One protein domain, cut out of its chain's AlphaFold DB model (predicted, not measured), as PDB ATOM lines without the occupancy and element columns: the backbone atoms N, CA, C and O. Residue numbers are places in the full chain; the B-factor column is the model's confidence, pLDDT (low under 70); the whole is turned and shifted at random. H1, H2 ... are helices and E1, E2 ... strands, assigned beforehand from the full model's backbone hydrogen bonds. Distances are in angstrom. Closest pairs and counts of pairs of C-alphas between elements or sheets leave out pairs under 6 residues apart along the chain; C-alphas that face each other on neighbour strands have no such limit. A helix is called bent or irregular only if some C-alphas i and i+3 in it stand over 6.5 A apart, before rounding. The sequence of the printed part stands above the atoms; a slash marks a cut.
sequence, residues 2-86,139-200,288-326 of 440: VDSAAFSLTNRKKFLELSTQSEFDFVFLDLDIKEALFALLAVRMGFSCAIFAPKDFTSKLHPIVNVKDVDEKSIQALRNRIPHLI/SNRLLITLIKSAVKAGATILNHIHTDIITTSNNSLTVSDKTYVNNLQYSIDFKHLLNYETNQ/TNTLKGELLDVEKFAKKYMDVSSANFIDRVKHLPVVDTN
ATOM      1  N   VAL A   2     -10.436  88.056 -59.114       31.55
ATOM      2  CA  VAL A   2      -8.986  88.131 -58.920       31.55
ATOM      3  C   VAL A   2      -8.599  89.567 -59.217       31.55
ATOM      4  O   VAL A   2      -8.804  90.032 -60.331       31.55
ATOM      5  N   ASP A   3      -8.126  90.252 -58.190       43.66
ATOM      6  CA  ASP A   3      -7.435  91.528 -58.259       43.66
ATOM      7  C   ASP A   3      -6.194  91.307 -59.138       43.66
ATOM      8  O   ASP A   3      -5.131  90.909 -58.649       43.66
ATOM      9  N   SER A   4      -6.403  91.347 -60.460       43.28
ATOM     10  CA  SER A   4      -5.426  91.015 -61.491       43.28
ATOM     11  C   SER A   4      -4.327  92.047 -61.383       43.28
ATOM     12  O   SER A   4      -4.482  93.156 -61.885       43.28
ATOM     13  N   ALA A   5      -3.288  91.694 -60.631       49.88
ATOM     14  CA  ALA A   5      -2.178  92.548 -60.262       49.88
ATOM     15  C   ALA A   5      -1.709  93.353 -61.478       49.88
ATOM     16  O   ALA A   5      -1.021  92.839 -62.359       49.88
ATOM     17  N   ALA A   6      -2.146  94.613 -61.544       71.75
ATOM     18  CA  ALA A   6      -1.733  95.536 -62.579       71.75
ATOM     19  C   ALA A   6      -0.210  95.656 -62.495       71.75
ATOM     20  O   ALA A   6       0.328  95.767 -61.384       71.75
ATOM     21  N   PHE A   7       0.466  95.593 -63.643       90.81
ATOM     22  CA  PHE A   7       1.900  95.828 -63.786       90.81
ATOM     23  C   PHE A   7       2.204  97.286 -63.400       90.81
ATOM     24  O   PHE A   7       2.280  98.176 -64.238       90.81
ATOM     25  N   SER A   8       2.273  97.533 -62.094       91.25
ATOM     26  CA  SER A   8       2.164  98.853 -61.477       91.25
ATOM     27  C   SER A   8       3.163  99.010 -60.343       91.25
ATOM     28  O   SER A   8       3.542  98.031 -59.693       91.25
ATOM     29  N   LEU A   9       3.528 100.261 -60.068       89.81
ATOM     30  CA  LEU A   9       4.349 100.633 -58.916       89.81
ATOM     31  C   LEU A   9       3.708 100.200 -57.584       89.81
ATOM     32  O   LEU A   9       4.381  99.669 -56.705       89.81
ATOM     33  N   THR A  10       2.391 100.362 -57.449       87.88
ATOM     34  CA  THR A  10       1.661 100.094 -56.198       87.88
ATOM     35  C   THR A  10       1.587  98.611 -55.840       87.88
ATOM     36  O   THR A  10       1.439  98.269 -54.668       87.88
ATOM     37  N   ASN A  11       1.721  97.714 -56.821       89.12
ATOM     38  CA  ASN A  11       1.635  96.268 -56.606       89.12
ATOM     39  C   ASN A  11       2.997  95.580 -56.433       89.12
ATOM     40  O   ASN A  11       3.036  94.368 -56.226       89.12
ATOM     41  N   ARG A  12       4.117  96.311 -56.486       90.75
ATOM     42  CA  ARG A  12       5.474  95.731 -56.431       90.75
ATOM     43  C   ARG A  12       5.728  94.879 -55.194       90.75
ATOM     44  O   ARG A  12       6.166  93.738 -55.315       90.75
ATOM     45  N   LYS A  13       5.394  95.398 -54.008       89.56
ATOM     46  CA  LYS A  13       5.521  94.646 -52.753       89.56
ATOM     47  C   LYS A  13       4.729  93.337 -52.796       89.56
ATOM     48  O   LYS A  13       5.271  92.292 -52.459       89.56
ATOM     49  N   LYS A  14       3.485  93.385 -53.281       88.38
ATOM     50  CA  LYS A  14       2.631  92.199 -53.444       88.38
ATOM     51  C   LYS A  14       3.261  91.192 -54.415       88.38
ATOM     52  O   LYS A  14       3.232  90.001 -54.134       88.38
ATOM     53  N   PHE A  15       3.868  91.645 -55.517       88.69
ATOM     54  CA  PHE A  15       4.603  90.761 -56.431       88.69
ATOM     55  C   PHE A  15       5.767  90.050 -55.733       88.69
ATOM     56  O   PHE A  15       5.887  88.833 -55.859       88.69
ATOM     57  N   LEU A  16       6.585  90.768 -54.961       89.69
ATOM     58  CA  LEU A  16       7.700  90.172 -54.214       89.69
ATOM     59  C   LEU A  16       7.221  89.181 -53.150       89.69
ATOM     60  O   LEU A  16       7.737  88.071 -53.078       89.69
ATOM     61  N   GLU A  17       6.199  89.542 -52.372       90.12
ATOM     62  CA  GLU A  17       5.621  88.670 -51.341       90.12
ATOM     63  C   GLU A  17       4.986  87.398 -51.916       90.12
ATOM     64  O   GLU A  17       5.021  86.354 -51.271       90.12
ATOM     65  N   LEU A  18       4.406  87.461 -53.118       88.12
ATOM     66  CA  LEU A  18       3.895  86.278 -53.815       88.12
ATOM     67  C   LEU A  18       5.030  85.426 -54.394       88.12
ATOM     68  O   LEU A  18       4.929  84.203 -54.419       88.12
ATOM     69  N   SER A  19       6.124  86.062 -54.812       88.75
ATOM     70  CA  SER A  19       7.277  85.384 -55.412       88.75
ATOM     71  C   SER A  19       8.044  84.504 -54.421       88.75
ATOM     72  O   SER A  19       8.685  83.549 -54.838       88.75
ATOM     73  N   THR A  20       7.968  84.779 -53.117       90.62
ATOM     74  CA  THR A  20       8.597  83.936 -52.079       90.62
ATOM     75  C   THR A  20       7.805  82.674 -51.741       90.62
ATOM     76  O   THR A  20       8.286  81.832 -50.987       90.62
ATOM     77  N   GLN A  21       6.579  82.534 -52.253       89.94
ATOM     78  CA  GLN A  21       5.683  81.423 -51.912       89.94
ATOM     79  C   GLN A  21       5.800  80.237 -52.877       89.94
ATOM     80  O   GLN A  21       5.188  79.195 -52.638       89.94
ATOM     81  N   SER A  22       6.553  80.381 -53.969       88.62
ATOM     82  CA  SER A  22       6.662  79.372 -55.023       88.62
ATOM     83  C   SER A  22       8.067  79.299 -55.605       88.62
ATOM     84  O   SER A  22       8.712  80.324 -55.798       88.62
ATOM     85  N   GLU A  23       8.490  78.092 -55.969       96.06
ATOM     86  CA  GLU A  23       9.694  77.871 -56.770       96.06
ATOM     87  C   GLU A  23       9.432  78.246 -58.242       96.06
ATOM     88  O   GLU A  23       8.439  77.817 -58.847       96.06
ATOM     89  N   PHE A  24      10.329  79.035 -58.834       97.38
ATOM     90  CA  PHE A  24      10.269  79.394 -60.251       97.38
ATOM     91  C   PHE A  24      10.950  78.348 -61.137       97.38
ATOM     92  O   PHE A  24      12.067  77.922 -60.860       97.38
ATOM     93  N   ASP A  25      10.346  77.975 -62.266       98.00
ATOM     94  CA  ASP A  25      11.039  77.150 -63.260       98.00
ATOM     95  C   ASP A  25      12.216  77.920 -63.875       98.00
ATOM     96  O   ASP A  25      13.313  77.373 -64.022       98.00
ATOM     97  N   PHE A  26      12.011  79.207 -64.179       97.94
ATOM     98  CA  PHE A  26      13.002  80.061 -64.834       97.94
ATOM     99  C   PHE A  26      13.132  81.425 -64.154       97.94
ATOM    100  O   PHE A  26      12.138  82.127 -63.966       97.94
ATOM    101  N   VAL A  27      14.366  81.841 -63.867       97.00
ATOM    102  CA  VAL A  27      14.691  83.187 -63.374       97.00
ATOM    103  C   VAL A  27      15.701  83.859 -64.298       97.00
ATOM    104  O   VAL A  27      16.703  83.245 -64.656       97.00
ATOM    105  N   PHE A  28      15.464  85.128 -64.637       96.94
ATOM    106  CA  PHE A  28      16.431  86.012 -65.296       96.94
ATOM    107  C   PHE A  28      16.800  87.191 -64.383       96.94
ATOM    108  O   PHE A  28      15.970  87.668 -63.609       96.94
ATOM    109  N   LEU A  29      18.044  87.670 -64.495       95.25
ATOM    110  CA  LEU A  29      18.578  88.814 -63.726       95.25
ATOM    111  C   LEU A  29      18.861  90.051 -64.596       95.25
ATOM    112  O   LEU A  29      19.444  91.030 -64.137       95.25
ATOM    113  N   ASP A  30      18.502  89.979 -65.872       93.44
ATOM    114  CA  ASP A  30      18.506  91.095 -66.813       93.44
ATOM    115  C   ASP A  30      17.270  90.956 -67.709       93.44
ATOM    116  O   ASP A  30      16.632  89.896 -67.734       93.44
ATOM    117  N   LEU A  31      16.905  92.028 -68.403       95.06
ATOM    118  CA  LEU A  31      15.704  92.063 -69.226       95.06
ATOM    119  C   LEU A  31      15.933  92.829 -70.524       95.06
ATOM    120  O   LEU A  31      16.154  94.036 -70.511       95.06
ATOM    121  N   ASP A  32      15.755  92.133 -71.640       95.19
ATOM    122  CA  ASP A  32      15.532  92.705 -72.960       95.19
ATOM    123  C   ASP A  32      14.394  91.927 -73.659       95.19
ATOM    124  O   ASP A  32      13.615  91.189 -73.039       95.19
ATOM    125  N   ILE A  33      14.253  92.124 -74.969       96.56
ATOM    126  CA  ILE A  33      13.191  91.552 -75.800       96.56
ATOM    127  C   ILE A  33      13.139  90.026 -75.694       96.56
ATOM    128  O   ILE A  33      12.047  89.466 -75.553       96.56
ATOM    129  N   LYS A  34      14.288  89.345 -75.751       95.94
ATOM    130  CA  LYS A  34      14.354  87.880 -75.674       95.94
ATOM    131  C   LYS A  34      13.892  87.330 -74.327       95.94
ATOM    132  O   LYS A  34      13.108  86.384 -74.324       95.94
ATOM    133  N   GLU A  35      14.295  87.921 -73.201       97.81
ATOM    134  CA  GLU A  35      13.872  87.473 -71.872       97.81
ATOM    135  C   GLU A  35      12.364  87.689 -71.683       97.81
ATOM    136  O   GLU A  35      11.660  86.766 -71.267       97.81
ATOM    137  N   ALA A  36      11.842  88.858 -72.078       98.25
ATOM    138  CA  ALA A  36      10.407  89.150 -72.030       98.25
ATOM    139  C   ALA A  36       9.586  88.171 -72.889       98.25
ATOM    140  O   ALA A  36       8.567  87.631 -72.446       98.25
ATOM    141  N   LEU A  37      10.035  87.914 -74.124       98.31
ATOM    142  CA  LEU A  37       9.362  87.006 -75.050       98.31
ATOM    143  C   LEU A  37       9.435  85.547 -74.576       98.31
ATOM    144  O   LEU A  37       8.439  84.826 -74.663       98.31
ATOM    145  N   PHE A  38      10.586  85.114 -74.056       98.50
ATOM    146  CA  PHE A  38      10.745  83.784 -73.475       98.50
ATOM    147  C   PHE A  38       9.818  83.595 -72.273       98.50
ATOM    148  O   PHE A  38       9.102  82.598 -72.228       98.50
ATOM    149  N   ALA A  39       9.774  84.554 -71.343       98.38
ATOM    150  CA  ALA A  39       8.900  84.484 -70.175       98.38
ATOM    151  C   ALA A  39       7.422  84.395 -70.569       98.38
ATOM    152  O   ALA A  39       6.689  83.558 -70.039       98.38
ATOM    153  N   LEU A  40       6.987  85.189 -71.555       98.31
ATOM    154  CA  LEU A  40       5.628  85.102 -72.091       98.31
ATOM    155  C   LEU A  40       5.330  83.703 -72.656       98.31
ATOM    156  O   LEU A  40       4.277  83.134 -72.370       98.31
ATOM    157  N   LEU A  41       6.244  83.130 -73.442       98.25
ATOM    158  CA  LEU A  41       6.084  81.776 -73.980       98.25
ATOM    159  C   LEU A  41       6.049  80.719 -72.868       98.25
ATOM    160  O   LEU A  41       5.174  79.852 -72.887       98.25
ATOM    161  N   ALA A  42       6.954  80.816 -71.894       98.31
ATOM    162  CA  ALA A  42       7.090  79.878 -70.786       98.31
ATOM    163  C   ALA A  42       5.832  79.827 -69.922       98.31
ATOM    164  O   ALA A  42       5.257  78.755 -69.723       98.31
ATOM    165  N   VAL A  43       5.324  80.985 -69.504       97.62
ATOM    166  CA  VAL A  43       4.112  81.051 -68.680       97.62
ATOM    167  C   VAL A  43       2.889  80.536 -69.434       97.62
ATOM    168  O   VAL A  43       2.060  79.816 -68.879       97.62
ATOM    169  N   ARG A  44       2.804  80.783 -70.745       96.19
ATOM    170  CA  ARG A  44       1.745  80.208 -71.594       96.19
ATOM    171  C   ARG A  44       1.850  78.694 -71.773       96.19
ATOM    172  O   ARG A  44       0.865  78.069 -72.167       96.19
ATOM    173  N   MET A  45       3.011  78.114 -71.494       97.00
ATOM    174  CA  MET A  45       3.237  76.672 -71.462       97.00
ATOM    175  C   MET A  45       3.076  76.071 -70.059       97.00
ATOM    176  O   MET A  45       3.201  74.859 -69.915       97.00
ATOM    177  N   GLY A  46       2.733  76.888 -69.058       97.12
ATOM    178  CA  GLY A  46       2.501  76.451 -67.683       97.12
ATOM    179  C   GLY A  46       3.742  76.474 -66.791       97.12
ATOM    180  O   GLY A  46       3.667  75.959 -65.681       97.12
ATOM    181  N   PHE A  47       4.850  77.060 -67.249       98.06
ATOM    182  CA  PHE A  47       6.047  77.245 -66.429       98.06
ATOM    183  C   PHE A  47       5.962  78.533 -65.608       98.06
ATOM    184  O   PHE A  47       5.492  79.558 -66.103       98.06
ATOM    185  N   SER A  48       6.464  78.525 -64.378       97.50
ATOM    186  CA  SER A  48       6.627  79.746 -63.587       97.50
ATOM    187  C   SER A  48       7.901  80.485 -64.011       97.50
ATOM    188  O   SER A  48       8.977  79.898 -64.134       97.50
ATOM    189  N   CYS A  49       7.800  81.795 -64.249       97.69
ATOM    190  CA  CYS A  49       8.942  82.608 -64.663       97.69
ATOM    191  C   CYS A  49       9.009  83.928 -63.891       97.69
ATOM    192  O   CYS A  49       7.986  84.601 -63.719       97.69
ATOM    193  N   ALA A  50      10.219  84.293 -63.464       97.25
ATOM    194  CA  ALA A  50      10.517  85.590 -62.878       97.25
ATOM    195  C   ALA A  50      11.671  86.297 -63.601       97.25
ATOM    196  O   ALA A  50      12.623  85.665 -64.058       97.25
ATOM    197  N   ILE A  51      11.596  87.623 -63.680       97.38
ATOM    198  CA  ILE A  51      12.666  88.480 -64.183       97.38
ATOM    199  C   ILE A  51      12.875  89.641 -63.212       97.38
ATOM    200  O   ILE A  51      11.952  90.409 -62.933       97.38
ATOM    201  N   PHE A  52      14.104  89.781 -62.728       96.31
ATOM    202  CA  PHE A  52      14.505  90.830 -61.798       96.31
ATOM    203  C   PHE A  52      15.571  91.704 -62.454       96.31
ATOM    204  O   PHE A  52      16.747  91.350 -62.475       96.31
ATOM    205  N   ALA A  53      15.157  92.840 -63.015       96.31
ATOM    206  CA  ALA A  53      16.059  93.759 -63.694       96.31
ATOM    207  C   ALA A  53      16.668  94.766 -62.696       96.31
ATOM    208  O   ALA A  53      15.942  95.349 -61.886       96.31
ATOM    209  N   PRO A  54      17.984  95.039 -62.755       95.75
ATOM    210  CA  PRO A  54      18.665  95.911 -61.793       95.75
ATOM    211  C   PRO A  54      18.442  97.410 -62.017       95.75
ATOM    212  O   PRO A  54      18.838  98.218 -61.167       95.75
ATOM    213  N   LYS A  55      17.872  97.765 -63.168       95.56
ATOM    214  CA  LYS A  55      17.580  99.117 -63.655       95.56
ATOM    215  C   LYS A  55      16.183  99.123 -64.275       95.56
ATOM    216  O   LYS A  55      15.536  98.076 -64.323       95.56
ATOM    217  N   ASP A  56      15.758 100.282 -64.764       96.06
ATOM    218  CA  ASP A  56      14.554 100.386 -65.576       96.06
ATOM    219  C   ASP A  56      14.638  99.587 -66.881       96.06
ATOM    220  O   ASP A  56      15.724  99.241 -67.354       96.06
ATOM    221  N   PHE A  57      13.476  99.312 -67.460       95.25
ATOM    222  CA  PHE A  57      13.343  98.541 -68.683       95.25
ATOM    223  C   PHE A  57      13.751  99.373 -69.900       95.25
ATOM    224  O   PHE A  57      13.059 100.311 -70.301       95.25
ATOM    225  N   THR A  58      14.858  98.989 -70.529       92.75
ATOM    226  CA  THR A  58      15.321  99.548 -71.799       92.75
ATOM    227  C   THR A  58      15.706  98.418 -72.739       92.75
ATOM    228  O   THR A  58      16.206  97.381 -72.310       92.75
ATOM    229  N   SER A  59      15.450  98.599 -74.030       92.44
ATOM    230  CA  SER A  59      15.786  97.611 -75.047       92.44
ATOM    231  C   SER A  59      17.039  98.015 -75.800       92.44
ATOM    232  O   SER A  59      17.201  99.174 -76.183       92.44
ATOM    233  N   LYS A  60      17.896  97.032 -76.073       91.56
ATOM    234  CA  LYS A  60      19.076  97.191 -76.928       91.56
ATOM    235  C   LYS A  60      18.803  96.732 -78.365       91.56
ATOM    236  O   LYS A  60      19.744  96.632 -79.153       91.56
ATOM    237  N   LEU A  61      17.549  96.413 -78.699       93.88
ATOM    238  CA  LEU A  61      17.128  95.962 -80.022       93.88
ATOM    239  C   LEU A  61      17.299  97.078 -81.058       93.88
ATOM    240  O   LEU A  61      16.752  98.174 -80.909       93.88
ATOM    241  N   HIS A  62      17.983  96.760 -82.154       94.06
ATOM    242  CA  HIS A  62      18.139  97.655 -83.292       94.06
ATOM    243  C   HIS A  62      16.763  98.077 -83.850       94.06
ATOM    244  O   HIS A  62      15.917  97.213 -84.107       94.06
ATOM    245  N   PRO A  63      16.525  99.380 -84.096       93.62
ATOM    246  CA  PRO A  63      15.201  99.904 -84.435       93.62
ATOM    247  C   PRO A  63      14.746  99.574 -85.865       93.62
ATOM    248  O   PRO A  63      13.688 100.032 -86.290       93.62
ATOM    249  N   ILE A  64      15.535  98.831 -86.645       95.56
ATOM    250  CA  ILE A  64      15.241  98.533 -88.051       95.56
ATOM    251  C   ILE A  64      15.472  97.048 -88.350       95.56
ATOM    252  O   ILE A  64      16.501  96.474 -87.988       95.56
ATOM    253  N   VAL A  65      14.528  96.433 -89.064       96.31
ATOM    254  CA  VAL A  65      14.688  95.113 -89.689       96.31
ATOM    255  C   VAL A  65      15.096  95.310 -91.139       96.31
ATOM    256  O   VAL A  65      14.331  95.847 -91.939       96.31
ATOM    257  N   ASN A  66      16.294  94.841 -91.478       93.88
ATOM    258  CA  ASN A  66      16.853  94.969 -92.818       93.88
ATOM    259  C   ASN A  66      16.039  94.202 -93.870       93.88
ATOM    260  O   ASN A  66      15.459  93.155 -93.583       93.88
ATOM    261  N   VAL A  67      16.131  94.653 -95.126       92.81
ATOM    262  CA  VAL A  67      15.444  94.068 -96.298       92.81
ATOM    263  C   VAL A  67      15.601  92.551 -96.403       92.81
ATOM    264  O   VAL A  67      14.670  91.850 -96.777       92.81
ATOM    265  N   LYS A  68      16.779  92.016 -96.071       94.62
ATOM    266  CA  LYS A  68      17.060  90.574 -96.174       94.62
ATOM    267  C   LYS A  68      16.284  89.718 -95.163       94.62
ATOM    268  O   LYS A  68      16.177  88.515 -95.366       94.62
ATOM    269  N   ASP A  69      15.797  90.325 -94.081       96.19
ATOM    270  CA  ASP A  69      15.184  89.626 -92.951       96.19
ATOM    271  C   ASP A  69      13.670  89.891 -92.848       96.19
ATOM    272  O   ASP A  69      12.994  89.224 -92.068       96.19
ATOM    273  N   VAL A  70      13.102  90.819 -93.633       94.75
ATOM    274  CA  VAL A  70      11.668  91.162 -93.527       94.75
ATOM    275  C   VAL A  70      10.748  89.984 -93.831       94.75
ATOM    276  O   VAL A  70       9.704  89.868 -93.204       94.75
ATOM    277  N   ASP A  71      11.132  89.078 -94.731       95.69
ATOM    278  CA  ASP A  71      10.314  87.919 -95.119       95.69
ATOM    279  C   ASP A  71      10.498  86.699 -94.189       95.69
ATOM    280  O   ASP A  71       9.902  85.639 -94.410       95.69
ATOM    281  N   GLU A  72      11.304  86.819 -93.129       97.06
ATOM    282  CA  GLU A  72      11.512  85.735 -92.165       97.06
ATOM    283  C   GLU A  72      10.220  85.406 -91.409       97.06
ATOM    284  O   GLU A  72       9.543  86.271 -90.848       97.06
ATOM    285  N   LYS A  73       9.879  84.114 -91.345       97.56
ATOM    286  CA  LYS A  73       8.581  83.654 -90.816       97.56
ATOM    287  C   LYS A  73       8.351  84.038 -89.356       97.56
ATOM    288  O   LYS A  73       7.215  84.316 -88.982       97.56
ATOM    289  N   SER A  74       9.400  84.018 -88.534       96.94
ATOM    290  CA  SER A  74       9.329  84.391 -87.118       96.94
ATOM    291  C   SER A  74       9.123  85.899 -86.940       96.94
ATOM    292  O   SER A  74       8.305  86.304 -86.115       96.94
ATOM    293  N   ILE A  75       9.778  86.723 -87.768       97.94
ATOM    294  CA  ILE A  75       9.584  88.179 -87.796       97.94
ATOM    295  C   ILE A  75       8.153  88.510 -88.216       97.94
ATOM    296  O   ILE A  75       7.468  89.256 -87.523       97.94
ATOM    297  N   GLN A  76       7.669  87.904 -89.301       97.75
ATOM    298  CA  GLN A  76       6.297  88.088 -89.779       97.75
ATOM    299  C   GLN A  76       5.261  87.656 -88.736       97.75
ATOM    300  O   GLN A  76       4.270  88.352 -88.513       97.75
ATOM    301  N   ALA A  77       5.503  86.531 -88.057       96.94
ATOM    302  CA  ALA A  77       4.644  86.064 -86.976       96.94
ATOM    303  C   ALA A  77       4.534  87.101 -85.852       96.94
ATOM    304  O   ALA A  77       3.420  87.431 -85.454       96.94
ATOM    305  N   LEU A  78       5.659  87.649 -85.378       97.69
ATOM    306  CA  LEU A  78       5.655  88.648 -84.308       97.69
ATOM    307  C   LEU A  78       5.060  89.986 -84.769       97.69
ATOM    308  O   LEU A  78       4.233  90.561 -84.062       97.69
ATOM    309  N   ARG A  79       5.413  90.455 -85.972       96.88
ATOM    310  CA  ARG A  79       4.866  91.685 -86.571       96.88
ATOM    311  C   ARG A  79       3.347  91.639 -86.647       96.88
ATOM    312  O   ARG A  79       2.691  92.586 -86.240       96.88
ATOM    313  N   ASN A  80       2.777  90.516 -87.074       96.00
ATOM    314  CA  ASN A  80       1.324  90.367 -87.157       96.00
ATOM    315  C   ASN A  80       0.632  90.343 -85.784       96.00
ATOM    316  O   ASN A  80      -0.576  90.549 -85.710       96.00
ATOM    317  N   ARG A  81       1.371  90.103 -84.693       95.81
ATOM    318  CA  ARG A  81       0.849  90.237 -83.325       95.81
ATOM    319  C   ARG A  81       0.971  91.641 -82.771       95.81
ATOM    320  O   ARG A  81       0.144  92.010 -81.946       95.81
ATOM    321  N   ILE A  82       1.977  92.399 -83.202       97.00
ATOM    322  CA  ILE A  82       2.300  93.724 -82.662       97.00
ATOM    323  C   ILE A  82       2.504  94.733 -83.808       97.00
ATOM    324  O   ILE A  82       3.565  95.355 -83.923       97.00
ATOM    325  N   PRO A  83       1.502  94.910 -84.691       96.06
ATOM    326  CA  PRO A  83       1.714  95.585 -85.971       96.06
ATOM    327  C   PRO A  83       1.928  97.096 -85.830       96.06
ATOM    328  O   PRO A  83       2.567  97.703 -86.682       96.06
ATOM    329  N   HIS A  84       1.457  97.703 -84.737       95.56
ATOM    330  CA  HIS A  84       1.651  99.127 -84.454       95.56
ATOM    331  C   HIS A  84       3.084  99.481 -84.017       95.56
ATOM    332  O   HIS A  84       3.481 100.636 -84.151       95.56
ATOM    333  N   LEU A  85       3.867  98.502 -83.536       96.50
ATOM    334  CA  LEU A  85       5.251  98.708 -83.078       96.50
ATOM    335  C   LEU A  85       6.297  98.153 -84.041       96.50
ATOM    336  O   LEU A  85       7.454  98.544 -83.931       96.50
ATOM    337  N   ILE A  86       5.907  97.266 -84.963       96.94
ATOM    338  CA  ILE A  86       6.757  96.725 -86.033       96.94
ATOM    339  C   ILE A  86       6.133  97.137 -87.369       96.94
ATOM    340  O   ILE A  86       5.363  96.401 -87.993       96.94
ATOM    341  N   SER A 139      11.524  99.921 -80.294       93.88
ATOM    342  CA  SER A 139      12.162  98.860 -79.489       93.88
ATOM    343  C   SER A 139      11.755  98.871 -78.012       93.88
ATOM    344  O   SER A 139      11.291  97.858 -77.492       93.88
ATOM    345  N   ASN A 140      11.834 100.027 -77.342       93.94
ATOM    346  CA  ASN A 140      11.424 100.146 -75.936       93.94
ATOM    347  C   ASN A 140       9.933  99.847 -75.745       93.94
ATOM    348  O   ASN A 140       9.547  99.174 -74.794       93.94
ATOM    349  N   ARG A 141       9.073 100.295 -76.666       95.50
ATOM    350  CA  ARG A 141       7.633 100.018 -76.585       95.50
ATOM    351  C   ARG A 141       7.313  98.556 -76.839       95.50
ATOM    352  O   ARG A 141       6.430  98.011 -76.178       95.50
ATOM    353  N   LEU A 142       8.042  97.915 -77.750       97.62
ATOM    354  CA  LEU A 142       7.925  96.485 -78.006       97.62
ATOM    355  C   LEU A 142       8.279  95.697 -76.740       97.62
ATOM    356  O   LEU A 142       7.516  94.819 -76.345       97.62
ATOM    357  N   LEU A 143       9.371  96.072 -76.064       97.81
ATOM    358  CA  LEU A 143       9.777  95.482 -74.790       97.81
ATOM    359  C   LEU A 143       8.687  95.625 -73.723       97.81
ATOM    360  O   LEU A 143       8.241  94.618 -73.177       97.81
ATOM    361  N   ILE A 144       8.195  96.841 -73.475       97.56
ATOM    362  CA  ILE A 144       7.138  97.076 -72.479       97.56
ATOM    363  C   ILE A 144       5.865  96.286 -72.807       97.56
ATOM    364  O   ILE A 144       5.273  95.670 -71.922       97.56
ATOM    365  N   THR A 145       5.470  96.230 -74.078       97.56
ATOM    366  CA  THR A 145       4.297  95.462 -74.520       97.56
ATOM    367  C   THR A 145       4.463  93.967 -74.235       97.56
ATOM    368  O   THR A 145       3.532  93.314 -73.750       97.56
ATOM    369  N   LEU A 146       5.653  93.411 -74.484       98.25
ATOM    370  CA  LEU A 146       5.968  92.014 -74.170       98.25
ATOM    371  C   LEU A 146       5.978  91.759 -72.660       98.25
ATOM    372  O   LEU A 146       5.386  90.776 -72.218       98.25
ATOM    373  N   ILE A 147       6.560  92.663 -71.867       97.94
ATOM    374  CA  ILE A 147       6.576  92.576 -70.400       97.94
ATOM    375  C   ILE A 147       5.154  92.565 -69.848       97.94
ATOM    376  O   ILE A 147       4.782  91.640 -69.128       97.94
ATOM    377  N   LYS A 148       4.326  93.543 -70.226       96.94
ATOM    378  CA  LYS A 148       2.927  93.610 -69.791       96.94
ATOM    379  C   LYS A 148       2.158  92.347 -70.160       96.94
ATOM    380  O   LYS A 148       1.366  91.847 -69.364       96.94
ATOM    381  N   SER A 149       2.403  91.817 -71.356       97.50
ATOM    382  CA  SER A 149       1.785  90.573 -71.816       97.50
ATOM    383  C   SER A 149       2.224  89.380 -70.967       97.50
ATOM    384  O   SER A 149       1.382  88.576 -70.569       97.50
ATOM    385  N   ALA A 150       3.518  89.279 -70.648       97.31
ATOM    386  CA  ALA A 150       4.062  88.231 -69.790       97.31
ATOM    387  C   ALA A 150       3.488  88.320 -68.370       97.31
ATOM    388  O   ALA A 150       3.018  87.316 -67.837       97.31
ATOM    389  N   VAL A 151       3.439  89.520 -67.783       95.88
ATOM    390  CA  VAL A 151       2.871  89.752 -66.446       95.88
ATOM    391  C   VAL A 151       1.383  89.420 -66.417       95.88
ATOM    392  O   VAL A 151       0.937  88.680 -65.544       95.88
ATOM    393  N   LYS A 152       0.616  89.856 -67.424       94.81
ATOM    394  CA  LYS A 152      -0.801  89.488 -67.567       94.81
ATOM    395  C   LYS A 152      -1.000  87.976 -67.712       94.81
ATOM    396  O   LYS A 152      -2.032  87.458 -67.289       94.81
ATOM    397  N   ALA A 153      -0.039  87.269 -68.307       95.25
ATOM    398  CA  ALA A 153      -0.061  85.812 -68.397       95.25
ATOM    399  C   ALA A 153       0.321  85.117 -67.077       95.25
ATOM    400  O   ALA A 153      -0.022  83.948 -66.921       95.25
ATOM    401  N   GLY A 154       0.980  85.815 -66.142       94.31
ATOM    402  CA  GLY A 154       1.380  85.299 -64.828       94.31
ATOM    403  C   GLY A 154       2.885  85.341 -64.531       94.31
ATOM    404  O   GLY A 154       3.305  84.789 -63.518       94.31
ATOM    405  N   ALA A 155       3.710  85.959 -65.384       95.81
ATOM    406  CA  ALA A 155       5.127  86.167 -65.084       95.81
ATOM    407  C   ALA A 155       5.309  87.210 -63.969       95.81
ATOM    408  O   ALA A 155       4.566  88.188 -63.893       95.81
ATOM    409  N   THR A 156       6.351  87.052 -63.154       95.75
ATOM    410  CA  THR A 156       6.786  88.104 -62.225       95.75
ATOM    411  C   THR A 156       7.904  88.901 -62.879       95.75
ATOM    412  O   THR A 156       8.974  88.359 -63.116       95.75
ATOM    413  N   ILE A 157       7.695  90.182 -63.178       96.50
ATOM    414  CA  ILE A 157       8.733  91.029 -63.784       96.50
ATOM    415  C   ILE A 157       8.827  92.332 -62.998       96.50
ATOM    416  O   ILE A 157       7.823  93.026 -62.851       96.50
ATOM    417  N   LEU A 158      10.021  92.658 -62.500       95.88
ATOM    418  CA  LEU A 158      10.282  93.855 -61.697       95.88
ATOM    419  C   LEU A 158      11.592  94.533 -62.138       95.88
ATOM    420  O   LEU A 158      12.608  93.862 -62.306       95.88
ATOM    421  N   ASN A 159      11.574  95.859 -62.300       96.44
ATOM    422  CA  ASN A 159      12.766  96.714 -62.449       96.44
ATOM    423  C   ASN A 159      13.330  97.120 -61.081       96.44
ATOM    424  O   ASN A 159      12.678  96.935 -60.057       96.44
ATOM    425  N   HIS A 160      14.529  97.709 -61.061       95.69
ATOM    426  CA  HIS A 160      15.201  98.219 -59.853       95.69
ATOM    427  C   HIS A 160      15.374  97.194 -58.721       95.69
ATOM    428  O   HIS A 160      15.437  97.552 -57.544       95.69
ATOM    429  N   ILE A 161      15.498  95.915 -59.068       95.31
ATOM    430  CA  ILE A 161      15.741  94.844 -58.103       95.31
ATOM    431  C   ILE A 161      17.242  94.600 -57.970       95.31
ATOM    432  O   ILE A 161      17.956  94.369 -58.944       95.31
ATOM    433  N   HIS A 162      17.752  94.667 -56.747       94.62
ATOM    434  CA  HIS A 162      19.079  94.171 -56.423       94.62
ATOM    435  C   HIS A 162      19.017  92.670 -56.152       94.62
ATOM    436  O   HIS A 162      18.075  92.192 -55.526       94.62
ATOM    437  N   THR A 163      20.024  91.939 -56.614       92.50
ATOM    438  CA  THR A 163      20.065  90.481 -56.537       92.50
ATOM    439  C   THR A 163      21.433  90.048 -56.024       92.50
ATOM    440  O   THR A 163      22.434  90.266 -56.708       92.50
ATOM    441  N   ASP A 164      21.466  89.411 -54.857       87.19
ATOM    442  CA  ASP A 164      22.653  88.776 -54.290       87.19
ATOM    443  C   ASP A 164      22.510  87.255 -54.417       87.19
ATOM    444  O   ASP A 164      21.566  86.643 -53.903       87.19
ATOM    445  N   ILE A 165      23.445  86.619 -55.128       73.69
ATOM    446  CA  ILE A 165      23.454  85.160 -55.288       73.69
ATOM    447  C   ILE A 165      24.116  84.566 -54.048       73.69
ATOM    448  O   ILE A 165      25.339  84.591 -53.919       73.69
ATOM    449  N   ILE A 166      23.303  84.049 -53.125       61.12
ATOM    450  CA  ILE A 166      23.813  83.620 -51.821       61.12
ATOM    451  C   ILE A 166      24.534  82.272 -51.903       61.12
ATOM    452  O   ILE A 166      25.569  82.137 -51.266       61.12
ATOM    453  N   THR A 167      24.089  81.294 -52.706       56.38
ATOM    454  CA  THR A 167      24.851  80.043 -52.935       56.38
ATOM    455  C   THR A 167      24.321  79.243 -54.132       56.38
ATOM    456  O   THR A 167      23.120  79.032 -54.267       56.38
ATOM    457  N   THR A 168      25.213  78.701 -54.969       56.97
ATOM    458  CA  THR A 168      24.857  77.773 -56.066       56.97
ATOM    459  C   THR A 168      24.344  76.413 -55.584       56.97
ATOM    460  O   THR A 168      23.825  75.644 -56.385       56.97
ATOM    461  N   SER A 169      24.481  76.088 -54.295       64.19
ATOM    462  CA  SER A 169      24.083  74.786 -53.752       64.19
ATOM    463  C   SER A 169      22.579  74.642 -53.516       64.19
ATOM    464  O   SER A 169      22.096  73.514 -53.489       64.19
ATOM    465  N   ASN A 170      21.843  75.751 -53.352       75.12
ATOM    466  CA  ASN A 170      20.442  75.724 -52.912       75.12
ATOM    467  C   ASN A 170      19.455  76.314 -53.935       75.12
ATOM    468  O   ASN A 170      18.297  76.491 -53.584       75.12
ATOM    469  N   ASN A 171      19.908  76.657 -55.149       90.38
ATOM    470  CA  ASN A 171      19.126  77.356 -56.181       90.38
ATOM    471  C   ASN A 171      18.188  78.452 -55.635       90.38
ATOM    472  O   ASN A 171      17.005  78.512 -55.966       90.38
ATOM    473  N   SER A 172      18.732  79.310 -54.776       92.75
ATOM    474  CA  SER A 172      18.007  80.431 -54.185       92.75
ATOM    475  C   SER A 172      18.753  81.736 -54.419       92.75
ATOM    476  O   SER A 172      19.987  81.795 -54.447       92.75
ATOM    477  N   LEU A 173      17.981  82.797 -54.618       92.81
ATOM    478  CA  LEU A 173      18.435  84.164 -54.824       92.81
ATOM    479  C   LEU A 173      17.888  85.034 -53.700       92.81
ATOM    480  O   LEU A 173      16.707  84.945 -53.378       92.81
ATOM    481  N   THR A 174      18.709  85.924 -53.145       93.25
ATOM    482  CA  THR A 174      18.175  87.012 -52.324       93.25
ATOM    483  C   THR A 174      17.949  88.238 -53.186       93.25
ATOM    484  O   THR A 174      18.864  88.707 -53.860       93.25
ATOM    485  N   VAL A 175      16.721  88.745 -53.168       94.31
ATOM    486  CA  VAL A 175      16.327  89.952 -53.890       94.31
ATOM    487  C   VAL A 175      15.945  91.053 -52.917       94.31
ATOM    488  O   VAL A 175      15.317  90.797 -51.891       94.31
ATOM    489  N   SER A 176      16.289  92.292 -53.250       93.00
ATOM    490  CA  SER A 176      15.783  93.473 -52.560       93.00
ATOM    491  C   SER A 176      15.346  94.532 -53.558       93.00
ATOM    492  O   SER A 176      15.940  94.715 -54.621       93.00
ATOM    493  N   ASP A 177      14.266  95.223 -53.229       92.50
ATOM    494  CA  ASP A 177      13.713  96.272 -54.073       92.50
ATOM    495  C   ASP A 177      14.310  97.620 -53.676       92.50
ATOM    496  O   ASP A 177      14.093  98.100 -52.561       92.50
ATOM    497  N   LYS A 178      15.063  98.233 -54.596       90.38
ATOM    498  CA  LYS A 178      15.763  99.502 -54.354       90.38
ATOM    499  C   LYS A 178      14.820 100.699 -54.247       90.38
ATOM    500  O   LYS A 178      15.262 101.773 -53.857       90.38
ATOM    501  N   THR A 179      13.547 100.530 -54.607       84.31
ATOM    502  CA  THR A 179      12.543 101.599 -54.523       84.31
ATOM    503  C   THR A 179      12.020 101.799 -53.096       84.31
ATOM    504  O   THR A 179      11.493 102.865 -52.784       84.31
ATOM    505  N   TYR A 180      12.199 100.819 -52.199       80.69
ATOM    506  CA  TYR A 180      11.754 100.912 -50.807       80.69
ATOM    507  C   TYR A 180      12.892 101.285 -49.849       80.69
ATOM    508  O   TYR A 180      13.947 100.659 -49.832       80.69
ATOM    509  N   VAL A 181      12.617 102.223 -48.935       72.62
ATOM    510  CA  VAL A 181      13.571 102.690 -47.905       72.62
ATOM    511  C   VAL A 181      13.998 101.573 -46.940       72.62
ATOM    512  O   VAL A 181      15.116 101.575 -46.430       72.62
ATOM    513  N   ASN A 182      13.125 100.592 -46.694       76.44
ATOM    514  CA  ASN A 182      13.332  99.585 -45.650       76.44
ATOM    515  C   ASN A 182      14.244  98.416 -46.065       76.44
ATOM    516  O   ASN A 182      14.450  97.524 -45.245       76.44
ATOM    517  N   ASN A 183      14.773  98.394 -47.300       76.62
ATOM    518  CA  ASN A 183      15.680  97.352 -47.813       76.62
ATOM    519  C   ASN A 183      15.242  95.916 -47.461       76.62
ATOM    520  O   ASN A 183      16.063  95.082 -47.075       76.62
ATOM    521  N   LEU A 184      13.939  95.622 -47.565       88.38
ATOM    522  CA  LEU A 184      13.429  94.275 -47.312       88.38
ATOM    523  C   LEU A 184      14.070  93.294 -48.298       88.38
ATOM    524  O   LEU A 184      14.094  93.542 -49.506       88.38
ATOM    525  N   GLN A 185      14.584  92.194 -47.759       92.12
ATOM    526  CA  GLN A 185      15.180  91.105 -48.520       92.12
ATOM    527  C   GLN A 185      14.207  89.931 -48.593       92.12
ATOM    528  O   GLN A 185      13.581  89.565 -47.598       92.12
ATOM    529  N   TYR A 186      14.108  89.337 -49.774       92.88
ATOM    530  CA  TYR A 186      13.242  88.205 -50.074       92.88
ATOM    531  C   TYR A 186      14.092  87.067 -50.638       92.88
ATOM    532  O   TYR A 186      14.970  87.314 -51.462       92.88
ATOM    533  N   SER A 187      13.833  85.830 -50.213       93.75
ATOM    534  CA  SER A 187      14.460  84.639 -50.797       93.75
ATOM    535  C   SER A 187      13.568  84.089 -51.903       93.75
ATOM    536  O   SER A 187      12.386  83.850 -51.667       93.75
ATOM    537  N   ILE A 188      14.133  83.903 -53.091       94.81
ATOM    538  CA  ILE A 188      13.453  83.389 -54.277       94.81
ATOM    539  C   ILE A 188      14.102  82.076 -54.681       94.81
ATOM    540  O   ILE A 188      15.285  82.058 -55.025       94.81
ATOM    541  N   ASP A 189      13.320  81.005 -54.684       94.94
ATOM    542  CA  ASP A 189      13.775  79.679 -55.089       94.94
ATOM    543  C   ASP A 189      13.514  79.457 -56.582       94.94
ATOM    544  O   ASP A 189      12.508  79.922 -57.130       94.94
ATOM    545  N   PHE A 190      14.418  78.753 -57.261       95.69
ATOM    546  CA  PHE A 190      14.302  78.499 -58.694       95.69
ATOM    547  C   PHE A 190      14.889  77.155 -59.133       95.69
ATOM    548  O   PHE A 190      15.743  76.576 -58.475       95.69
ATOM    549  N   LYS A 191      14.499  76.674 -60.317       95.69
ATOM    550  CA  LYS A 191      15.111  75.492 -60.952       95.69
ATOM    551  C   LYS A 191      16.244  75.875 -61.889       95.69
ATOM    552  O   LYS A 191      17.293  75.229 -61.907       95.69
ATOM    553  N   HIS A 192      16.045  76.939 -62.664       95.19
ATOM    554  CA  HIS A 192      17.026  77.418 -63.625       95.19
ATOM    555  C   HIS A 192      17.218  78.928 -63.532       95.19
ATOM    556  O   HIS A 192      16.304  79.705 -63.806       95.19
ATOM    557  N   LEU A 193      18.451  79.332 -63.234       94.38
ATOM    558  CA  LEU A 193      18.913  80.691 -63.476       94.38
ATOM    559  C   LEU A 193      19.380  80.784 -64.928       94.38
ATOM    560  O   LEU A 193      20.366  80.152 -65.315       94.38
ATOM    561  N   LEU A 194      18.638  81.524 -65.742       94.88
ATOM    562  CA  LEU A 194      18.897  81.683 -67.161       94.88
ATOM    563  C   LEU A 194      19.601  83.012 -67.426       94.88
ATOM    564  O   LEU A 194      19.290  84.048 -66.842       94.88
ATOM    565  N   ASN A 195      20.550  82.970 -68.352       92.38
ATOM    566  CA  ASN A 195      21.183  84.148 -68.912       92.38
ATOM    567  C   ASN A 195      21.459  83.866 -70.386       92.38
ATOM    568  O   ASN A 195      22.048  82.834 -70.724       92.38
ATOM    569  N   TYR A 196      21.038  84.769 -71.262       84.75
ATOM    570  CA  TYR A 196      21.482  84.762 -72.645       84.75
ATOM    571  C   TYR A 196      22.929  85.248 -72.675       84.75
ATOM    572  O   TYR A 196      23.186  86.436 -72.855       84.75
ATOM    573  N   GLU A 197      23.868  84.326 -72.438       70.06
ATOM    574  CA  GLU A 197      25.297  84.627 -72.389       70.06
ATOM    575  C   GLU A 197      25.717  85.527 -73.560       70.06
ATOM    576  O   GLU A 197      25.677  85.126 -74.722       70.06
ATOM    577  N   THR A 198      26.228  86.717 -73.252       56.59
ATOM    578  CA  THR A 198      26.937  87.588 -74.201       56.59
ATOM    579  C   THR A 198      28.362  87.082 -74.480       56.59
ATOM    580  O   THR A 198      29.251  87.871 -74.776       56.59
ATOM    581  N   ASN A 199      28.616  85.769 -74.377       40.97
ATOM    582  CA  ASN A 199      29.949  85.143 -74.430       40.97
ATOM    583  C   ASN A 199      30.588  85.091 -75.827       40.97
ATOM    584  O   ASN A 199      31.570  84.380 -76.043       40.97
ATOM    585  N   GLN A 200      30.083  85.853 -76.790       50.62
ATOM    586  CA  GLN A 200      30.848  86.102 -78.001       50.62
ATOM    587  C   GLN A 200      31.718  87.331 -77.744       50.62
ATOM    588  O   GLN A 200      31.258  88.307 -77.165       50.62
ATOM    589  N   THR A 288      23.772  90.144 -82.496       81.75
ATOM    590  CA  THR A 288      22.544  89.453 -82.093       81.75
ATOM    591  C   THR A 288      21.391  90.396 -81.768       81.75
ATOM    592  O   THR A 288      20.253  89.947 -81.828       81.75
ATOM    593  N   ASN A 289      21.638  91.692 -81.548       89.25
ATOM    594  CA  ASN A 289      20.623  92.694 -81.190       89.25
ATOM    595  C   ASN A 289      19.737  93.110 -82.379       89.25
ATOM    596  O   ASN A 289      19.215  94.222 -82.448       89.25
ATOM    597  N   THR A 290      19.571  92.224 -83.355       94.25
ATOM    598  CA  THR A 290      18.592  92.355 -84.431       94.25
ATOM    599  C   THR A 290      17.366  91.531 -84.071       94.25
ATOM    600  O   THR A 290      17.486  90.512 -83.397       94.25
ATOM    601  N   LEU A 291      16.186  91.894 -84.581       96.69
ATOM    602  CA  LEU A 291      14.964  91.148 -84.256       96.69
ATOM    603  C   LEU A 291      15.077  89.657 -84.612       96.69
ATOM    604  O   LEU A 291      14.602  88.795 -83.879       96.69
ATOM    605  N   LYS A 292      15.757  89.344 -85.720       96.44
ATOM    606  CA  LYS A 292      16.063  87.968 -86.118       96.44
ATOM    607  C   LYS A 292      16.973  87.266 -85.111       96.44
ATOM    608  O   LYS A 292      16.701  86.119 -84.773       96.44
ATOM    609  N   GLY A 293      18.043  87.929 -84.671       94.81
ATOM    610  CA  GLY A 293      18.979  87.383 -83.688       94.81
ATOM    611  C   GLY A 293      18.289  87.069 -82.364       94.81
ATOM    612  O   GLY A 293      18.335  85.925 -81.918       94.81
ATOM    613  N   GLU A 294      17.548  88.037 -81.824       95.44
ATOM    614  CA  GLU A 294      16.749  87.881 -80.605       95.44
ATOM    615  C   GLU A 294      15.761  86.705 -80.724       95.44
ATOM    616  O   GLU A 294      15.726  85.825 -79.864       95.44
ATOM    617  N   LEU A 295      15.006  86.611 -81.828       97.12
ATOM    618  CA  LEU A 295      14.058  85.509 -82.055       97.12
ATOM    619  C   LEU A 295      14.739  84.137 -82.145       97.12
ATOM    620  O   LEU A 295      14.205  83.163 -81.615       97.12
ATOM    621  N   LEU A 296      15.904  84.047 -82.794       96.06
ATOM    622  CA  LEU A 296      16.681  82.807 -82.873       96.06
ATOM    623  C   LEU A 296      17.204  82.375 -81.501       96.06
ATOM    624  O   LEU A 296      17.262  81.181 -81.211       96.06
ATOM    625  N   ASP A 297      17.592  83.320 -80.649       95.12
ATOM    626  CA  ASP A 297      18.051  83.007 -79.300       95.12
ATOM    627  C   ASP A 297      16.898  82.531 -78.414       95.12
ATOM    628  O   ASP A 297      17.035  81.506 -77.734       95.12
ATOM    629  N   VAL A 298      15.730  83.178 -78.490       97.31
ATOM    630  CA  VAL A 298      14.517  82.679 -77.823       97.31
ATOM    631  C   VAL A 298      14.162  81.280 -78.313       97.31
ATOM    632  O   VAL A 298      13.890  80.409 -77.490       97.31
ATOM    633  N   GLU A 299      14.220  81.022 -79.619       97.62
ATOM    634  CA  GLU A 299      13.959  79.698 -80.185       97.62
ATOM    635  C   GLU A 299      14.914  78.633 -79.620       97.62
ATOM    636  O   GLU A 299      14.472  77.561 -79.198       97.62
ATOM    637  N   LYS A 300      16.222  78.924 -79.547       96.38
ATOM    638  CA  LYS A 300      17.219  78.011 -78.957       96.38
ATOM    639  C   LYS A 300      16.906  77.704 -77.494       96.38
ATOM    640  O   LYS A 300      16.988  76.544 -77.085       96.38
ATOM    641  N   PHE A 301      16.554  78.722 -76.710       97.00
ATOM    642  CA  PHE A 301      16.213  78.551 -75.298       97.00
ATOM    643  C   PHE A 301      14.906  77.776 -75.132       97.00
ATOM    644  O   PHE A 301      14.853  76.839 -74.339       97.00
ATOM    645  N   ALA A 302      13.880  78.088 -75.923       97.62
ATOM    646  CA  ALA A 302      12.611  77.373 -75.914       97.62
ATOM    647  C   ALA A 302      12.790  75.894 -76.277       97.62
ATOM    648  O   ALA A 302      12.210  75.021 -75.633       97.62
ATOM    649  N   LYS A 303      13.659  75.585 -77.244       97.62
ATOM    650  CA  LYS A 303      14.029  74.204 -77.561       97.62
ATOM    651  C   LYS A 303      14.734  73.512 -76.394       97.62
ATOM    652  O   LYS A 303      14.416  72.370 -76.089       97.62
ATOM    653  N   LYS A 304      15.691  74.186 -75.751       97.44
ATOM    654  CA  LYS A 304      16.507  73.609 -74.670       97.44
ATOM    655  C   LYS A 304      15.715  73.372 -73.381       97.44
ATOM    656  O   LYS A 304      15.907  72.340 -72.750       97.44
ATOM    657  N   TYR A 305      14.881  74.328 -72.985       97.69
ATOM    658  CA  TYR A 305      14.252  74.353 -71.662       97.69
ATOM    659  C   TYR A 305      12.762  73.993 -71.674       97.69
ATOM    660  O   TYR A 305      12.225  73.629 -70.636       97.69
ATOM    661  N   MET A 306      12.098  74.076 -72.830       97.75
ATOM    662  CA  MET A 306      10.654  73.834 -72.961       97.75
ATOM    663  C   MET A 306      10.307  72.802 -74.049       97.75
ATOM    664  O   MET A 306       9.131  72.623 -74.359       97.75
ATOM    665  N   ASP A 307      11.314  72.152 -74.650       97.12
ATOM    666  CA  ASP A 307      11.177  71.164 -75.737       97.12
ATOM    667  C   ASP A 307      10.346  71.664 -76.942       97.12
ATOM    668  O   ASP A 307       9.548  70.956 -77.558       97.12
ATOM    669  N   VAL A 308      10.509  72.945 -77.290       96.94
ATOM    670  CA  VAL A 308       9.797  73.568 -78.415       96.94
ATOM    671  C   VAL A 308      10.603  73.423 -79.707       96.94
ATOM    672  O   VAL A 308      11.694  73.973 -79.848       96.94
ATOM    673  N   SER A 309      10.053  72.715 -80.696       96.56
ATOM    674  CA  SER A 309      10.632  72.652 -82.046       96.56
ATOM    675  C   SER A 309      10.488  73.981 -82.799       96.56
ATOM    676  O   SER A 309       9.581  74.759 -82.520       96.56
ATOM    677  N   SER A 310      11.306  74.217 -83.829       94.56
ATOM    678  CA  SER A 310      11.268  75.444 -84.648       94.56
ATOM    679  C   SER A 310       9.890  75.761 -85.242       94.56
ATOM    680  O   SER A 310       9.429  76.900 -85.222       94.56
ATOM    681  N   ALA A 311       9.196  74.741 -85.757       93.88
ATOM    682  CA  ALA A 311       7.855  74.916 -86.315       93.88
ATOM    683  C   ALA A 311       6.836  75.292 -85.229       93.88
ATOM    684  O   ALA A 311       6.009  76.178 -85.441       93.88
ATOM    685  N   ASN A 312       6.935  74.654 -84.058       96.75
ATOM    686  CA  ASN A 312       6.089  74.940 -82.903       96.75
ATOM    687  C   ASN A 312       6.397  76.331 -82.318       96.75
ATOM    688  O   ASN A 312       5.486  77.051 -81.934       96.75
ATOM    689  N   PHE A 313       7.659  76.765 -82.331       98.00
ATOM    690  CA  PHE A 313       8.051  78.109 -81.912       98.00
ATOM    691  C   PHE A 313       7.353  79.183 -82.753       98.00
ATOM    692  O   PHE A 313       6.675  80.049 -82.203       98.00
ATOM    693  N   ILE A 314       7.440  79.091 -84.085       97.38
ATOM    694  CA  ILE A 314       6.776  80.042 -84.991       97.38
ATOM    695  C   ILE A 314       5.259  80.031 -84.772       97.38
ATOM    696  O   ILE A 314       4.637  81.092 -84.732       97.38
ATOM    697  N   ASP A 315       4.657  78.848 -84.633       97.56
ATOM    698  CA  ASP A 315       3.221  78.721 -84.383       97.56
ATOM    699  C   ASP A 315       2.801  79.370 -83.055       97.56
ATOM    700  O   ASP A 315       1.826  80.119 -83.009       97.56
ATOM    701  N   ARG A 316       3.587  79.190 -81.993       97.12
ATOM    702  CA  ARG A 316       3.348  79.847 -80.703       97.12
ATOM    703  C   ARG A 316       3.468  81.360 -80.799       97.12
ATOM    704  O   ARG A 316       2.597  82.047 -80.274       97.12
ATOM    705  N   VAL A 317       4.473  81.877 -81.513       97.38
ATOM    706  CA  VAL A 317       4.626  83.324 -81.751       97.38
ATOM    707  C   VAL A 317       3.387  83.900 -82.451       97.38
ATOM    708  O   VAL A 317       2.885  84.945 -82.044       97.38
ATOM    709  N   LYS A 318       2.820  83.190 -83.438       95.81
ATOM    710  CA  LYS A 318       1.586  83.602 -84.140       95.81
ATOM    711  C   LYS A 318       0.335  83.644 -83.264       95.81
ATOM    712  O   LYS A 318      -0.640  84.276 -83.655       95.81
ATOM    713  N   HIS A 319       0.338  82.977 -82.116       95.69
ATOM    714  CA  HIS A 319      -0.817  82.902 -81.219       95.69
ATOM    715  C   HIS A 319      -0.533  83.537 -79.853       95.69
ATOM    716  O   HIS A 319      -1.249  83.279 -78.883       95.69
ATOM    717  N   LEU A 320       0.498  84.387 -79.763       94.69
ATOM    718  CA  LEU A 320       0.817  85.096 -78.530       94.69
ATOM    719  C   LEU A 320      -0.344  86.009 -78.108       94.69
ATOM    720  O   LEU A 320      -0.778  86.857 -78.902       94.69
ATOM    721  N   PRO A 321      -0.840  85.884 -76.865       93.06
ATOM    722  CA  PRO A 321      -1.773  86.846 -76.305       93.06
ATOM    723  C   PRO A 321      -0.985  88.093 -75.912       93.06
ATOM    724  O   PRO A 321      -0.378  88.145 -74.846       93.06
ATOM    725  N   VAL A 322      -0.960  89.072 -76.811       95.19
ATOM    726  CA  VAL A 322      -0.267  90.340 -76.595       95.19
ATOM    727  C   VAL A 322      -1.292  91.388 -76.167       95.19
ATOM    728  O   VAL A 322      -2.410  91.402 -76.684       95.19
ATOM    729  N   VAL A 323      -0.948  92.209 -75.177       95.00
ATOM    730  CA  VAL A 323      -1.761  93.371 -74.781       95.00
ATOM    731  C   VAL A 323      -1.553  94.529 -75.753       95.00
ATOM    732  O   VAL A 323      -0.646  94.486 -76.571       95.00
ATOM    733  N   ASP A 324      -2.382  95.568 -75.669       94.31
ATOM    734  CA  ASP A 324      -2.234  96.798 -76.465       94.31
ATOM    735  C   ASP A 324      -2.374  96.589 -77.989       94.31
ATOM    736  O   ASP A 324      -2.098  97.485 -78.786       94.31
ATOM    737  N   THR A 325      -2.817  95.403 -78.419       94.56
ATOM    738  CA  THR A 325      -2.927  95.013 -79.833       94.56
ATOM    739  C   THR A 325      -4.343  94.612 -80.242       94.56
ATOM    740  O   THR A 325      -4.541  93.923 -81.245       94.56
ATOM    741  N   ASN A 326      -5.357  95.045 -79.484       93.88
ATOM    742  CA  ASN A 326      -6.755  94.795 -79.819       93.88
ATOM    743  C   ASN A 326      -7.237  95.746 -80.927       93.88
ATOM    744  O   ASN A 326      -7.932  96.723 -80.669       93.88
TER     745      ASN A 326
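This is residues 2 to 86, 139 to 200 and 288 to 326 of the 440 residues of an uncharacterized protein of Marinifilum sp. N1E240 (UniProt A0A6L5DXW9). A sheet of six strands is curled like part of a barrel and folded back at the bent strand E6, and it makes one end of the domain, with H1 packed on it by E3 and E6. H2 covers the parallel strands E1 and E2 and has H4 on one side and H5 on the other, while H3 and H6, side by side, make the far end, where the long stretch of residues 53 to 72 also leads. The printed part has 186 residues, with six named helices and six named strands in the order H1 E1 H2 E2 H3 H4 E3 E4 E5 E6 H5 H6; the class is mixed, helices and strands. The sheet runs E3 E2 E1 E6 E5 E4 and is mixed, parallel from E3 to E6 and antiparallel from E6 to E4. The whole is compact, with a radius of gyration of the C-alphas of 16.3 A and spans of 50 by 34 by 31 A.

Begin in the strongly twisted sheet with E6, residues 185 to 194, which bends by 99 degrees at residue 191. Its residues 185 to 189 pair with E5, residues 172 to 177, and there N 186 and O 175 are 2.8 A apart. Its residues 190 to 194 pair with E1, residues 24 to 28, where N 27 and O 192 are 2.9 A apart. Beyond E1 come E2, residues 49 to 52, with N 50 and O 26 at 2.9 A, and the edge strand E3, residues 156 to 158, with N 158 and O 51 at 3.0 A. The other edge strand, E4, residues 161 to 167, has N 164 and O 174 of E5 at 2.9 A. E4, E5 and E6 form a meander, each strand the antiparallel neighbour of the one before, and both of its turns are hairpins. This is a folded sheet, one sheet bent back into two leaves: E3 E2 E1 face E5 E4, with E6 as the hinge. H1, residues 9 to 19, is on the sheet at a height of 7.7 A; its closest C-alphas to E3 are those of Phe 15 and Thr 156, 6.7 A. H2, residues 33 to 44, is on the sheet at a height of 9.1 A, along E2 at 19 degrees on the local plane. E1, H2 and E2 are a strand-helix-strand unit, two parallel neighbour strands with a helix between, and its crossover is right-handed. H4, residues 139 to 153, only grazes the sheet, and touches H2 at Leu 40 and Ala 150, C-alphas 4.2 A apart, at a shallow tilt of 18 degrees, the same way. The hub, H5, residues 291 to 306, touches H2 at Lys 34 and Glu 294, C-alphas 5.5 A apart, at a tilt of 37 degrees, only just steep. With residues 291 to 295 alone H5 touches H3, residues 73 to 81, about perpendicular at 83 degrees; the closest C-alphas are those of Ile 75 and Lys 292, 6.7 A. H6, residues 310 to 318, touches H3 at a shallow tilt of 17 degrees, the C-alphas of Ala 77 and Lys 318 being 4.8 A apart. Every O i to N i+4 pair is within hydrogen-bond range in H2, H3, H4, H5 and H6, and 5 of 7 are in H1.

Find C-alpha 9 at (4.349, 100.633, -58.916), where H1 begins; H1 is irregular, with C-alphas 10 and 13 7.5 A apart. From C-alpha 185 at (15.180, 91.105, -48.520), E6 covers 21.2 A; E4 covers 18.1 A and E5 16.4 A. H5 measures 21.1 A, H4 21.0 A and H2 16.7 A. The last element, H6, ends at C-alpha 318, (1.586, 83.602, -84.140).

Look for the two C-alphas farthest apart at Lys 68 and Asn 182, 51.5 A. Residues 87 to 138 are not printed, with 8.8 A from C-alpha 86 to C-alpha 139, and residues 201 to 287 are not printed, with 9.8 A from C-alpha 200 to C-alpha 288. Of the links that are printed whole, E2 to H3 is long, with 20 residues. The mean pLDDT of the printed part is 91.4; residues 2 to 5, 166 to 169 and 198 to 200 are under 70.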